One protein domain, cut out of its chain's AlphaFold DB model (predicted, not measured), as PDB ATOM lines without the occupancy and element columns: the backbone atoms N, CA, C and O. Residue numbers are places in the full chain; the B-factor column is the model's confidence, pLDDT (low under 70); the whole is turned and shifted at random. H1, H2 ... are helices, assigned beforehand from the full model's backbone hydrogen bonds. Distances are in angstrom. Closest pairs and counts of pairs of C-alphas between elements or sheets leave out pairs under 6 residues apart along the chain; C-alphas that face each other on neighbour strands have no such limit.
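This is residues 21 to 108 of the 207 residues of an uncharacterized protein of Kaistella flava (ex Peng et al. 2021) (UniProt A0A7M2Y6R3). The long helix H5 crosses H3 nearly at right angles, meets H1 in a corner, and sticks out with residues 101 to 108. H2 makes a hairpin with H1, and short H4 joins H3 to H5. The printed part has 88 residues, 70 of them in five named helices in order H1 to H5, with no named strand; the class is all helix, and the whole is compact, with a radius of gyration of the C-alphas of 13.8 A and spans of 46 by 26 by 16 A.

Start at H5, residues 86 to 108: its residues 89 to 97 alone touch H3, residues 59 to 74, about perpendicular at 85 degrees, closest C-alphas Leu 65 and Ser 93, 5.1 A. H5 and H1, residues 22 to 33, touch only at their ends, closest C-alphas Asn 32 and Glu 87, 4.9 A. Residues 27 to 31 of H1 touch residues 45 to 49 of H2, residues 39 to 51, in a hairpin, closest C-alphas Tyr 31 and Ala 49, 7.1 A. H3 and H4, residues 78 to 83, are close but not clearly touching, closest C-alphas Met 72 and Leu 78, 4.9 A. Every O i to N i+4 pair is within hydrogen-bond range in H1, H2, H3 and H5; H4 has 0 of 2, but 2 of 3 O i to N i+3 pairs.

Find C-alpha 22 at (17.585, -24.907, 16.108), where H1 begins; H5 runs 32.9 A to C-alpha 108 at (27.102, -28.267, 60.799).

The printed part has no cut and no long link; pLDDT is under 70 at residues 58, 99 to 100 and 102 to 108.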
ATOM      1  N   THR A  21      15.308 -26.835  20.061       82.88
ATOM      2  CA  THR A  21      15.133 -26.515  18.637       82.88
ATOM      3  C   THR A  21      16.345 -25.750  18.085       82.88
ATOM      4  O   THR A  21      17.123 -25.169  18.842       82.88
ATOM      5  N   VAL A  22      16.508 -25.694  16.756       81.75
ATOM      6  CA  VAL A  22      17.585 -24.907  16.108       81.75
ATOM      7  C   VAL A  22      17.558 -23.446  16.572       81.75
ATOM      8  O   VAL A  22      18.581 -22.916  16.996       81.75
ATOM      9  N   LYS A  23      16.366 -22.841  16.616       78.25
ATOM     10  CA  LYS A  23      16.159 -21.473  17.103       78.25
ATOM     11  C   LYS A  23      16.580 -21.303  18.568       78.25
ATOM     12  O   LYS A  23      17.220 -20.319  18.916       78.25
ATOM     13  N   GLN A  24      16.266 -22.270  19.429       75.50
ATOM     14  CA  GLN A  24      16.692 -22.251  20.832       75.50
ATOM     15  C   GLN A  24      18.211 -22.401  20.983       75.50
ATOM     16  O   GLN A  24      18.803 -21.745  21.834       75.50
ATOM     17  N   LYS A  25      18.862 -23.212  20.139       80.31
ATOM     18  CA  LYS A  25      20.331 -23.328  20.111       80.31
ATOM     19  C   LYS A  25      21.000 -22.023  19.677       80.31
ATOM     20  O   LYS A  25      22.019 -21.650  20.248       80.31
ATOM     21  N   GLU A  26      20.429 -21.311  18.709       81.19
ATOM     22  CA  GLU A  26      20.926 -19.996  18.281       81.19
ATOM     23  C   GLU A  26      20.778 -18.941  19.377       81.19
ATOM     24  O   GLU A  26      21.738 -18.235  19.681       81.19
ATOM     25  N   ILE A  27      19.612 -18.874  20.024       76.75
ATOM     26  CA  ILE A  27      19.368 -17.957  21.146       76.75
ATOM     27  C   ILE A  27      20.310 -18.276  22.317       76.75
ATOM     28  O   ILE A  27      20.904 -17.358  22.878       76.75
ATOM     29  N   LEU A  28      20.513 -19.558  22.644       83.25
ATOM     30  CA  LEU A  28      21.474 -19.979  23.668       83.25
ATOM     31  C   LEU A  28      22.901 -19.551  23.316       83.25
ATOM     32  O   LEU A  28      23.609 -19.010  24.157       83.25
ATOM     33  N   LYS A  29      23.318 -19.740  22.060       83.31
ATOM     34  CA  LYS A  29      24.640 -19.314  21.589       83.31
ATOM     35  C   LYS A  29      24.819 -17.800  21.715       83.31
ATOM     36  O   LYS A  29      25.888 -17.349  22.118       83.31
ATOM     37  N   ILE A  30      23.784 -17.020  21.389       81.31
ATOM     38  CA  ILE A  30      23.792 -15.564  21.565       81.31
ATOM     39  C   ILE A  30      23.947 -15.229  23.047       81.31
ATOM     40  O   ILE A  30      24.878 -14.502  23.384       81.31
ATOM     41  N   TYR A  31      23.104 -15.794  23.914       86.19
ATOM     42  CA  TYR A  31      23.167 -15.585  25.362       86.19
ATOM     43  C   TYR A  31      24.563 -15.907  25.920       86.19
ATOM     44  O   TYR A  31      25.203 -15.029  26.494       86.19
ATOM     45  N   ASN A  32      25.097 -17.099  25.641       85.81
ATOM     46  CA  ASN A  32      26.422 -17.527  26.102       85.81
ATOM     47  C   ASN A  32      27.559 -16.649  25.561       85.81
ATOM     48  O   ASN A  32      28.619 -16.570  26.171       85.81
ATOM     49  N   SER A  33      27.376 -15.994  24.412       85.19
ATOM     50  CA  SER A  33      28.399 -15.123  23.824       85.19
ATOM     51  C   SER A  33      28.413 -13.702  24.389       85.19
ATOM     52  O   SER A  33      29.403 -12.988  24.194       85.19
ATOM     53  N   LYS A  34      27.341 -13.280  25.072       88.19
ATOM     54  CA  LYS A  34      27.238 -11.933  25.635       88.19
ATOM     55  C   LYS A  34      28.219 -11.761  26.782       88.19
ATOM     56  O   LYS A  34      28.355 -12.632  27.637       88.19
ATOM     57  N   LYS A  35      28.897 -10.614  26.788       90.62
ATOM     58  CA  LYS A  35      29.727 -10.173  27.906       90.62
ATOM     59  C   LYS A  35      28.876  -9.466  28.943       90.62
ATOM     60  O   LYS A  35      27.951  -8.736  28.590       90.62
ATOM     61  N   PHE A  36      29.268  -9.612  30.198       90.88
ATOM     62  CA  PHE A  36      28.666  -8.856  31.280       90.88
ATOM     63  C   PHE A  36      28.913  -7.354  31.113       90.88
ATOM     64  O   PHE A  36      30.027  -6.916  30.819       90.88
ATOM     65  N   TYR A  37      27.873  -6.554  31.326       82.12
ATOM     66  CA  TYR A  37      27.949  -5.095  31.254       82.12
ATOM     67  C   TYR A  37      27.656  -4.464  32.617       82.12
ATOM     68  O   TYR A  37      28.501  -3.754  33.182       82.12
ATOM     69  N   ASN A  38      26.471  -4.775  33.138       85.06
ATOM     70  CA  ASN A  38      26.000  -4.517  34.489       85.06
ATOM     71  C   ASN A  38      25.012  -5.626  34.897       85.06
ATOM     72  O   ASN A  38      24.625  -6.460  34.074       85.06
ATOM     73  N   ASP A  39      24.637  -5.623  36.169       80.19
ATOM     74  CA  ASP A  39      23.690  -6.551  36.779       80.19
ATOM     75  C   ASP A  39      22.289  -6.457  36.157       80.19
ATOM     76  O   ASP A  39      21.724  -7.491  35.814       80.19
ATOM     77  N   ASP A  40      21.773  -5.256  35.894       81.12
ATOM     78  CA  ASP A  40      20.430  -5.081  35.316       81.12
ATOM     79  C   ASP A  40      20.274  -5.735  33.929       81.12
ATOM     80  O   ASP A  40      19.295  -6.430  33.650       81.12
ATOM     81  N   ILE A  41      21.248  -5.527  33.033       79.19
ATOM     82  CA  ILE A  41      21.238  -6.116  31.686       79.19
ATOM     83  C   ILE A  41      21.428  -7.627  31.771       79.19
ATOM     84  O   ILE A  41      20.757  -8.365  31.051       79.19
ATOM     85  N   PHE A  42      22.313  -8.083  32.657       85.38
ATOM     86  CA  PHE A  42      22.556  -9.504  32.866       85.38
ATOM     87  C   PHE A  42      21.287 -10.231  33.334       85.38
ATOM     88  O   PHE A  42      20.909 -11.239  32.736       85.38
ATOM     89  N   LEU A  43      20.581  -9.680  34.327       82.94
ATOM     90  CA  LEU A  43      19.321 -10.228  34.839       82.94
ATOM     91  C   LEU A  43      18.227 -10.248  33.770       82.94
ATOM     92  O   LEU A  43      17.545 -11.255  33.603       82.94
ATOM     93  N   LYS A  44      18.099  -9.174  32.986       79.38
ATOM     94  CA  LYS A  44      17.129  -9.112  31.885       79.38
ATOM     95  C   LYS A  44      17.412 -10.150  30.795       79.38
ATOM     96  O   LYS A  44      16.490 -10.733  30.224       79.38
ATOM     97  N   ASP A  45      18.686 -10.378  30.488       79.50
ATOM     98  CA  ASP A  45      19.103 -11.387  29.519       79.50
ATOM     99  C   ASP A  45      18.862 -12.812  30.031       79.50
ATOM    100  O   ASP A  45      18.435 -13.669  29.254       79.50
ATOM    101  N   LEU A  46      19.093 -13.052  31.324       82.50
ATOM    102  CA  LEU A  46      18.807 -14.313  32.008       82.50
ATOM    103  C   LEU A  46      17.302 -14.614  32.020       82.50
ATOM    104  O   LEU A  46      16.893 -15.692  31.590       82.50
ATOM    105  N   GLU A  47      16.470 -13.646  32.419       79.31
ATOM    106  CA  GLU A  47      15.005 -13.760  32.397       79.31
ATOM    107  C   GLU A  47      14.505 -14.088  30.984       79.31
ATOM    108  O   GLU A  47      13.700 -15.002  30.788       79.31
ATOM    109  N   GLY A  48      15.033 -13.389  29.973       74.94
ATOM    110  CA  GLY A  48      14.739 -13.680  28.576       74.94
ATOM    111  C   GLY A  48      15.105 -15.118  28.204       74.94
ATOM    112  O   GLY A  48      14.291 -15.832  27.621       74.94
ATOM    113  N   ALA A  49      16.305 -15.569  28.558       75.62
ATOM    114  CA  ALA A  49      16.792 -16.902  28.228       75.62
ATOM    115  C   ALA A  49      15.967 -18.031  28.888       75.62
ATOM    116  O   ALA A  49      15.668 -19.036  28.233       75.62
ATOM    117  N   ILE A  50      15.520 -17.837  30.131       77.88
ATOM    118  CA  ILE A  50      14.590 -18.745  30.825       77.88
ATOM    119  C   ILE A  50      13.224 -18.730  30.131       77.88
ATOM    120  O   ILE A  50      12.692 -19.775  29.760       77.88
ATOM    121  N   LYS A  51      12.678 -17.542  29.847       75.69
ATOM    122  CA  LYS A  51      11.374 -17.380  29.185       75.69
ATOM    123  C   LYS A  51      11.326 -17.997  27.783       75.69
ATOM    124  O   LYS A  51      10.291 -18.518  27.374       75.69
ATOM    125  N   TYR A  52      12.430 -17.949  27.037       70.75
ATOM    126  CA  TYR A  52      12.559 -18.602  25.727       70.75
ATOM    127  C   TYR A  52      12.830 -20.117  25.821       70.75
ATOM    128  O   TYR A  52      12.951 -20.782  24.784       70.75
ATOM    129  N   GLY A  53      12.924 -20.675  27.033       73.56
ATOM    130  CA  GLY A  53      13.192 -22.091  27.279       73.56
ATOM    131  C   GLY A  53      14.564 -22.528  26.770       73.56
ATOM    132  O   GLY A  53      14.718 -23.652  26.292       73.56
ATOM    133  N   VAL A  54      15.546 -21.617  26.761       74.56
ATOM    134  CA  VAL A  54      16.916 -21.928  26.322       74.56
ATOM    135  C   VAL A  54      17.859 -22.185  27.482       74.56
ATOM    136  O   VAL A  54      18.862 -22.872  27.284       74.56
ATOM    137  N   LEU A  55      17.532 -21.686  28.668       77.94
ATOM    138  CA  LEU A  55      18.129 -22.086  29.933       77.94
ATOM    139  C   LEU A  55      17.057 -22.793  30.746       77.94
ATOM    140  O   LEU A  55      15.920 -22.330  30.788       77.94
ATOM    141  N   ASP A  56      17.437 -23.913  31.341       74.25
ATOM    142  CA  ASP A  56      16.564 -24.734  32.179       74.25
ATOM    143  C   ASP A  56      17.136 -24.735  33.594       74.25
ATOM    144  O   ASP A  56      17.485 -25.775  34.146       74.25
ATOM    145  N   HIS A  57      17.371 -23.522  34.101       73.62
ATOM    146  CA  HIS A  57      17.956 -23.344  35.416       73.62
ATOM    147  C   HIS A  57      16.908 -23.565  36.489       73.62
ATOM    148  O   HIS A  57      15.809 -23.008  36.420       73.62
ATOM    149  N   ASN A  58      17.261 -24.366  37.486       69.19
ATOM    150  CA  ASN A  58      16.432 -24.518  38.672       69.19
ATOM    151  C   ASN A  58      16.624 -23.318  39.624       69.19
ATOM    152  O   ASN A  58      17.509 -22.482  39.439       69.19
ATOM    153  N   GLU A  59      15.770 -23.219  40.640       70.50
ATOM    154  CA  GLU A  59      15.796 -22.107  41.599       70.50
ATOM    155  C   GLU A  59      17.153 -21.971  42.310       70.50
ATOM    156  O   GLU A  59      17.651 -20.856  42.448       70.50
ATOM    157  N   ALA A  60      17.795 -23.090  42.660       70.75
ATOM    158  CA  ALA A  60      19.095 -23.090  43.328       70.75
ATOM    159  C   ALA A  60      20.219 -22.554  42.423       70.75
ATOM    160  O   ALA A  60      21.039 -21.757  42.867       70.75
ATOM    161  N   GLU A  61      20.230 -22.917  41.139       72.25
ATOM    162  CA  GLU A  61      21.201 -22.406  40.158       72.25
ATOM    163  C   GLU A  61      21.044 -20.885  39.955       72.25
ATOM    164  O   GLU A  61      22.029 -20.144  39.863       72.25
ATOM    165  N   ILE A  62      19.802 -20.386  39.943       73.06
ATOM    166  CA  ILE A  62      19.518 -18.944  39.865       73.06
ATOM    167  C   ILE A  62      19.937 -18.223  41.148       73.06
ATOM    168  O   ILE A  62      20.526 -17.139  41.078       73.06
ATOM    169  N   GLU A  63      19.681 -18.821  42.309       75.50
ATOM    170  CA  GLU A  63      20.116 -18.292  43.598       75.50
ATOM    171  C   GLU A  63      21.645 -18.205  43.674       75.50
ATOM    172  O   GLU A  63      22.185 -17.183  44.098       75.50
ATOM    173  N   CYS A  64      22.355 -19.224  43.188       77.88
ATOM    174  CA  CYS A  64      23.813 -19.247  43.129       77.88
ATOM    175  C   CYS A  64      24.390 -18.143  42.252       77.88
ATOM    176  O   CYS A  64      25.308 -17.418  42.656       77.88
ATOM    177  N   LEU A  65      23.805 -17.958  41.073       78.38
ATOM    178  CA  LEU A  65      24.165 -16.875  40.172       78.38
ATOM    179  C   LEU A  65      23.923 -15.504  40.822       78.38
ATOM    180  O   LEU A  65      24.799 -14.634  40.791       78.38
ATOM    181  N   GLY A  66      22.767 -15.325  41.467       78.06
ATOM    182  CA  GLY A  66      22.418 -14.110  42.201       78.06
ATOM    183  C   GLY A  66      23.374 -13.823  43.361       78.06
ATOM    184  O   GLY A  66      23.876 -12.702  43.485       78.06
ATOM    185  N   TYR A  67      23.694 -14.838  44.166       77.69
ATOM    186  CA  TYR A  67      24.652 -14.753  45.266       77.69
ATOM    187  C   TYR A  67      26.037 -14.319  44.772       77.69
ATOM    188  O   TYR A  67      26.628 -13.387  45.324       77.69
ATOM    189  N   TYR A  68      26.537 -14.935  43.697       82.50
ATOM    190  CA  TYR A  68      27.835 -14.599  43.121       82.50
ATOM    191  C   TYR A  68      27.894 -13.147  42.624       82.50
ATOM    192  O   TYR A  68      28.810 -12.400  42.986       82.50
ATOM    193  N   ILE A  69      26.893 -12.707  41.854       81.50
ATOM    194  CA  ILE A  69      26.797 -11.316  41.383       81.50
ATOM    195  C   ILE A  69      26.701 -10.342  42.567       81.50
ATOM    196  O   ILE A  69      27.416  -9.336  42.601       81.50
ATOM    197  N   GLY A  70      25.874 -10.664  43.565       79.06
ATOM    198  CA  GLY A  70      25.727  -9.887  44.793       79.06
ATOM    199  C   GLY A  70      27.048  -9.740  45.552       79.06
ATOM    200  O   GLY A  70      27.434  -8.628  45.912       79.06
ATOM    201  N   ARG A  71      27.802 -10.831  45.716       77.88
ATOM    202  CA  ARG A  71      29.133 -10.824  46.340       77.88
ATOM    203  C   ARG A  71      30.137  -9.986  45.550       77.88
ATOM    204  O   ARG A  71      30.871  -9.187  46.125       77.88
ATOM    205  N   MET A  72      30.160 -10.102  44.226       78.62
ATOM    206  CA  MET A  72      31.041  -9.276  43.390       78.62
ATOM    207  C   MET A  72      30.695  -7.786  43.494       78.62
ATOM    208  O   MET A  72      31.593  -6.939  43.483       78.62
ATOM    209  N   LYS A  73      29.410  -7.453  43.658       78.50
ATOM    210  CA  LYS A  73      28.940  -6.088  43.917       78.50
ATOM    211  C   LYS A  73      29.398  -5.573  45.282       78.50
ATOM    212  O   LYS A  73      29.960  -4.480  45.339       78.50
ATOM    213  N   THR A  74      29.234  -6.346  46.358       72.75
ATOM    214  CA  THR A  74      29.648  -5.934  47.715       72.75
ATOM    215  C   THR A  74      31.161  -5.790  47.855       72.75
ATOM    216  O   THR A  74      31.626  -4.893  48.553       72.75
ATOM    217  N   LEU A  75      31.937  -6.601  47.135       72.19
ATOM    218  CA  LEU A  75      33.396  -6.495  47.083       72.19
ATOM    219  C   LEU A  75      33.900  -5.330  46.210       72.19
ATOM    220  O   LEU A  75      35.109  -5.122  46.121       72.19
ATOM    221  N   GLY A  76      33.014  -4.592  45.529       79.94
ATOM    222  CA  GLY A  76      33.399  -3.542  44.579       79.94
ATOM    223  C   GLY A  76      34.049  -4.076  43.295       79.94
ATOM    224  O   GLY A  76      34.635  -3.314  42.531       79.94
ATOM    225  N   LYS A  77      33.932  -5.384  43.039       82.44
ATOM    226  CA  LYS A  77      34.570  -6.103  41.927       82.44
ATOM    227  C   LYS A  77      33.630  -6.381  40.761       82.44
ATOM    228  O   LYS A  77      34.014  -7.048  39.808       82.44
ATOM    229  N   LEU A  78      32.411  -5.841  40.777       82.81
ATOM    230  CA  LEU A  78      31.421  -6.066  39.718       82.81
ATOM    231  C   LEU A  78      31.951  -5.692  38.322       82.81
ATOM    232  O   LEU A  78      31.638  -6.350  37.335       82.81
ATOM    233  N   GLN A  79      32.807  -4.667  38.228       82.56
ATOM    234  CA  GLN A  79      33.437  -4.279  36.963       82.56
ATOM    235  C   GLN A  79      34.402  -5.337  36.417       82.56
ATOM    236  O   GLN A  79      34.572  -5.423  35.201       82.56
ATOM    237  N   GLU A  80      35.001  -6.164  37.278       87.62
ATOM    238  CA  GLU A  80      35.878  -7.256  36.851       87.62
ATOM    239  C   GLU A  80      35.114  -8.301  36.041       87.62
ATOM    240  O   GLU A  80      35.713  -8.953  35.189       87.62
ATOM    241  N   LEU A  81      33.796  -8.423  36.236       90.31
ATOM    242  CA  LEU A  81      32.972  -9.368  35.486       90.31
ATOM    243  C   LEU A  81      32.862  -9.022  33.999       90.31
ATOM    244  O   LEU A  81      32.612  -9.908  33.190       90.31
ATOM    245  N   ARG A  82      33.140  -7.772  33.602       89.00
ATOM    246  CA  ARG A  82      33.046  -7.313  32.202       89.00
ATOM    247  C   ARG A  82      33.977  -8.041  31.230       89.00
ATOM    248  O   ARG A  82      33.787  -7.963  30.014       89.00
ATOM    249  N   LYS A  83      35.006  -8.725  31.741       91.44
ATOM    250  CA  LYS A  83      35.898  -9.557  30.920       91.44
ATOM    251  C   LYS A  83      35.277 -10.908  30.552       91.44
ATOM    252  O   LYS A  83      35.719 -11.499  29.571       91.44
ATOM    253  N   TYR A  84      34.260 -11.347  31.293       89.31
ATOM    254  CA  TYR A  84      33.646 -12.661  31.173       89.31
ATOM    255  C   TYR A  84      32.329 -12.620  30.404       89.31
ATOM    256  O   TYR A  84      31.588 -11.628  30.392       89.31
ATOM    257  N   LYS A  85      32.051 -13.736  29.745       91.38
ATOM    258  CA  LYS A  85      30.775 -14.052  29.126       91.38
ATOM    259  C   LYS A  85      29.780 -14.575  30.155       91.38
ATOM    260  O   LYS A  85      30.171 -15.045  31.219       91.38
ATOM    261  N   HIS A  86      28.496 -14.552  29.810       88.06
ATOM    262  CA  HIS A  86      27.437 -15.048  30.693       88.06
ATOM    263  C   HIS A  86      27.646 -16.513  31.095       88.06
ATOM    264  O   HIS A  86      27.482 -16.853  32.260       88.06
ATOM    265  N   GLU A  87      28.071 -17.359  30.155       87.50
ATOM    266  CA  GLU A  87      28.374 -18.768  30.434       87.50
ATOM    267  C   GLU A  87      29.536 -18.923  31.424       87.50
ATOM    268  O   GLU A  87      29.469 -19.731  32.339       87.50
ATOM    269  N   GLU A  88      30.589 -18.119  31.286       87.81
ATOM    270  CA  GLU A  88      31.738 -18.162  32.199       87.81
ATOM    271  C   GLU A  88      31.337 -17.707  33.608       87.81
ATOM    272  O   GLU A  88      31.743 -18.316  34.591       87.81
ATOM    273  N   ILE A  89      30.493 -16.677  33.708       88.50
ATOM    274  CA  ILE A  89      29.957 -16.186  34.984       88.50
ATOM    275  C   ILE A  89      29.105 -17.249  35.673       88.50
ATOM    276  O   ILE A  89      29.218 -17.403  36.885       88.50
ATOM    277  N   TYR A  90      28.312 -17.999  34.909       87.81
ATOM    278  CA  TYR A  90      27.539 -19.121  35.429       87.81
ATOM    279  C   TYR A  90      28.434 -20.209  36.037       87.81
ATOM    280  O   TYR A  90      28.234 -20.634  37.171       87.81
ATOM    281  N   TRP A  91      29.491 -20.620  35.335       83.88
ATOM    282  CA  TRP A  91      30.417 -21.619  35.881       83.88
ATOM    283  C   TRP A  91      31.157 -21.124  37.130       83.88
ATOM    284  O   TRP A  91      31.416 -21.900  38.048       83.88
ATOM    285  N   MET A  92      31.477 -19.829  37.189       82.94
ATOM    286  CA  MET A  92      32.080 -19.224  38.378       82.94
ATOM    287  C   MET A  92      31.111 -19.187  39.565       82.94
ATOM    288  O   MET A  92      31.545 -19.408  40.695       82.94
ATOM    289  N   SER A  93      29.818 -18.933  39.333       84.94
ATOM    290  CA  SER A  93      28.827 -18.922  40.410       84.94
ATOM    291  C   SER A  93      28.569 -20.306  40.990       84.94
ATOM    292  O   SER A  93      28.444 -20.433  42.204       84.94
ATOM    293  N   GLU A  94      28.551 -21.339  40.147       81.56
ATOM    294  CA  GLU A  94      28.415 -22.733  40.587       81.56
ATOM    295  C   GLU A  94      29.563 -23.144  41.519       81.56
ATOM    296  O   GLU A  94      29.333 -23.673  42.606       81.56
ATOM    297  N   ALA A  95      30.808 -22.829  41.140       73.50
ATOM    298  CA  ALA A  95      31.983 -23.143  41.954       73.50
ATOM    299  C   ALA A  95      31.954 -22.444  43.326       73.50
ATOM    300  O   ALA A  95      32.311 -23.031  44.343       73.50
ATOM    301  N   GLU A  96      31.504 -21.190  43.371       72.38
ATOM    302  CA  GLU A  96      31.382 -20.425  44.616       72.38
ATOM    303  C   GLU A  96      30.264 -20.946  45.528       72.38
ATOM    304  O   GLU A  96      30.407 -20.935  46.751       72.38
ATOM    305  N   CYS A  97      29.170 -21.440  44.950       77.12
ATOM    306  CA  CYS A  97      28.106 -22.078  45.715       77.12
ATOM    307  C   CYS A  97      28.531 -23.407  46.332       77.12
ATOM    308  O   CYS A  97      28.239 -23.643  47.499       77.12
ATOM    309  N   GLN A  98      29.279 -24.235  45.600       70.81
ATOM    310  CA  GLN A  98      29.820 -25.480  46.152       70.81
ATOM    311  C   GLN A  98      30.713 -25.210  47.364       70.81
ATOM    312  O   GLN A  98      30.539 -25.839  48.403       70.81
ATOM    313  N   ILE A  99      31.589 -24.203  47.280       65.50
ATOM    314  CA  ILE A  99      32.443 -23.798  48.406       65.50
ATOM    315  C   ILE A  99      31.596 -23.347  49.606       65.50
ATOM    316  O   ILE A  99      31.887 -23.717  50.741       65.50
ATOM    317  N   ARG A 100      30.536 -22.559  49.381       67.38
ATOM    318  CA  ARG A 100      29.615 -22.135  50.449       67.38
ATOM    319  C   ARG A 100      28.955 -23.340  51.121       67.38
ATOM    320  O   ARG A 100      28.940 -23.409  52.348       67.38
ATOM    321  N   ASP A 101      28.414 -24.254  50.326       71.19
ATOM    322  CA  ASP A 101      27.662 -25.406  50.818       71.19
ATOM    323  C   ASP A 101      28.584 -26.385  51.574       71.19
ATOM    324  O   ASP A 101      28.200 -26.910  52.620       71.19
ATOM    325  N   GLU A 102      29.832 -26.553  51.122       66.50
ATOM    326  CA  GLU A 102      30.879 -27.306  51.828       66.50
ATOM    327  C   GLU A 102      31.254 -26.656  53.170       66.50
ATOM    328  O   GLU A 102      31.264 -27.332  54.200       66.50
ATOM    329  N   MET A 103      31.478 -25.336  53.200       58.84
ATOM    330  CA  MET A 103      31.765 -24.606  54.445       58.84
ATOM    331  C   MET A 103      30.602 -24.680  55.443       58.84
ATOM    332  O   MET A 103      30.813 -24.697  56.657       58.84
ATOM    333  N   GLN A 104      29.363 -24.717  54.951       62.03
ATOM    334  CA  GLN A 104      28.176 -24.855  55.789       62.03
ATOM    335  C   GLN A 104      28.043 -26.282  56.340       62.03
ATOM    336  O   GLN A 104      27.805 -26.453  57.533       62.03
ATOM    337  N   ALA A 105      28.323 -27.303  55.526       61.34
ATOM    338  CA  ALA A 105      28.346 -28.698  55.962       61.34
ATOM    339  C   ALA A 105      29.469 -29.005  56.979       61.34
ATOM    340  O   ALA A 105      29.268 -29.799  57.904       61.34
ATOM    341  N   GLU A 106      30.645 -28.378  56.855       54.94
ATOM    342  CA  GLU A 106      31.733 -28.490  57.841       54.94
ATOM    343  C   GLU A 106      31.366 -27.837  59.183       54.94
ATOM    344  O   GLU A 106      31.589 -28.424  60.246       54.94
ATOM    345  N   ASN A 107      30.723 -26.667  59.153       51.59
ATOM    346  CA  ASN A 107      30.220 -26.023  60.367       51.59
ATOM    347  C   ASN A 107      29.137 -26.878  61.050       51.59
ATOM    348  O   ASN A 107      29.229 -27.122  62.255       51.59
ATOM    349  N   ASP A 108      28.195 -27.431  60.283       54.41
ATOM    350  CA  ASP A 108      27.102 -28.267  60.799       54.41
ATOM    351  C   ASP A 108      27.576 -29.637  61.332       54.41
ATOM    352  O   ASP A 108      26.935 -30.249  62.193       54.41
TER     353      ASP A 108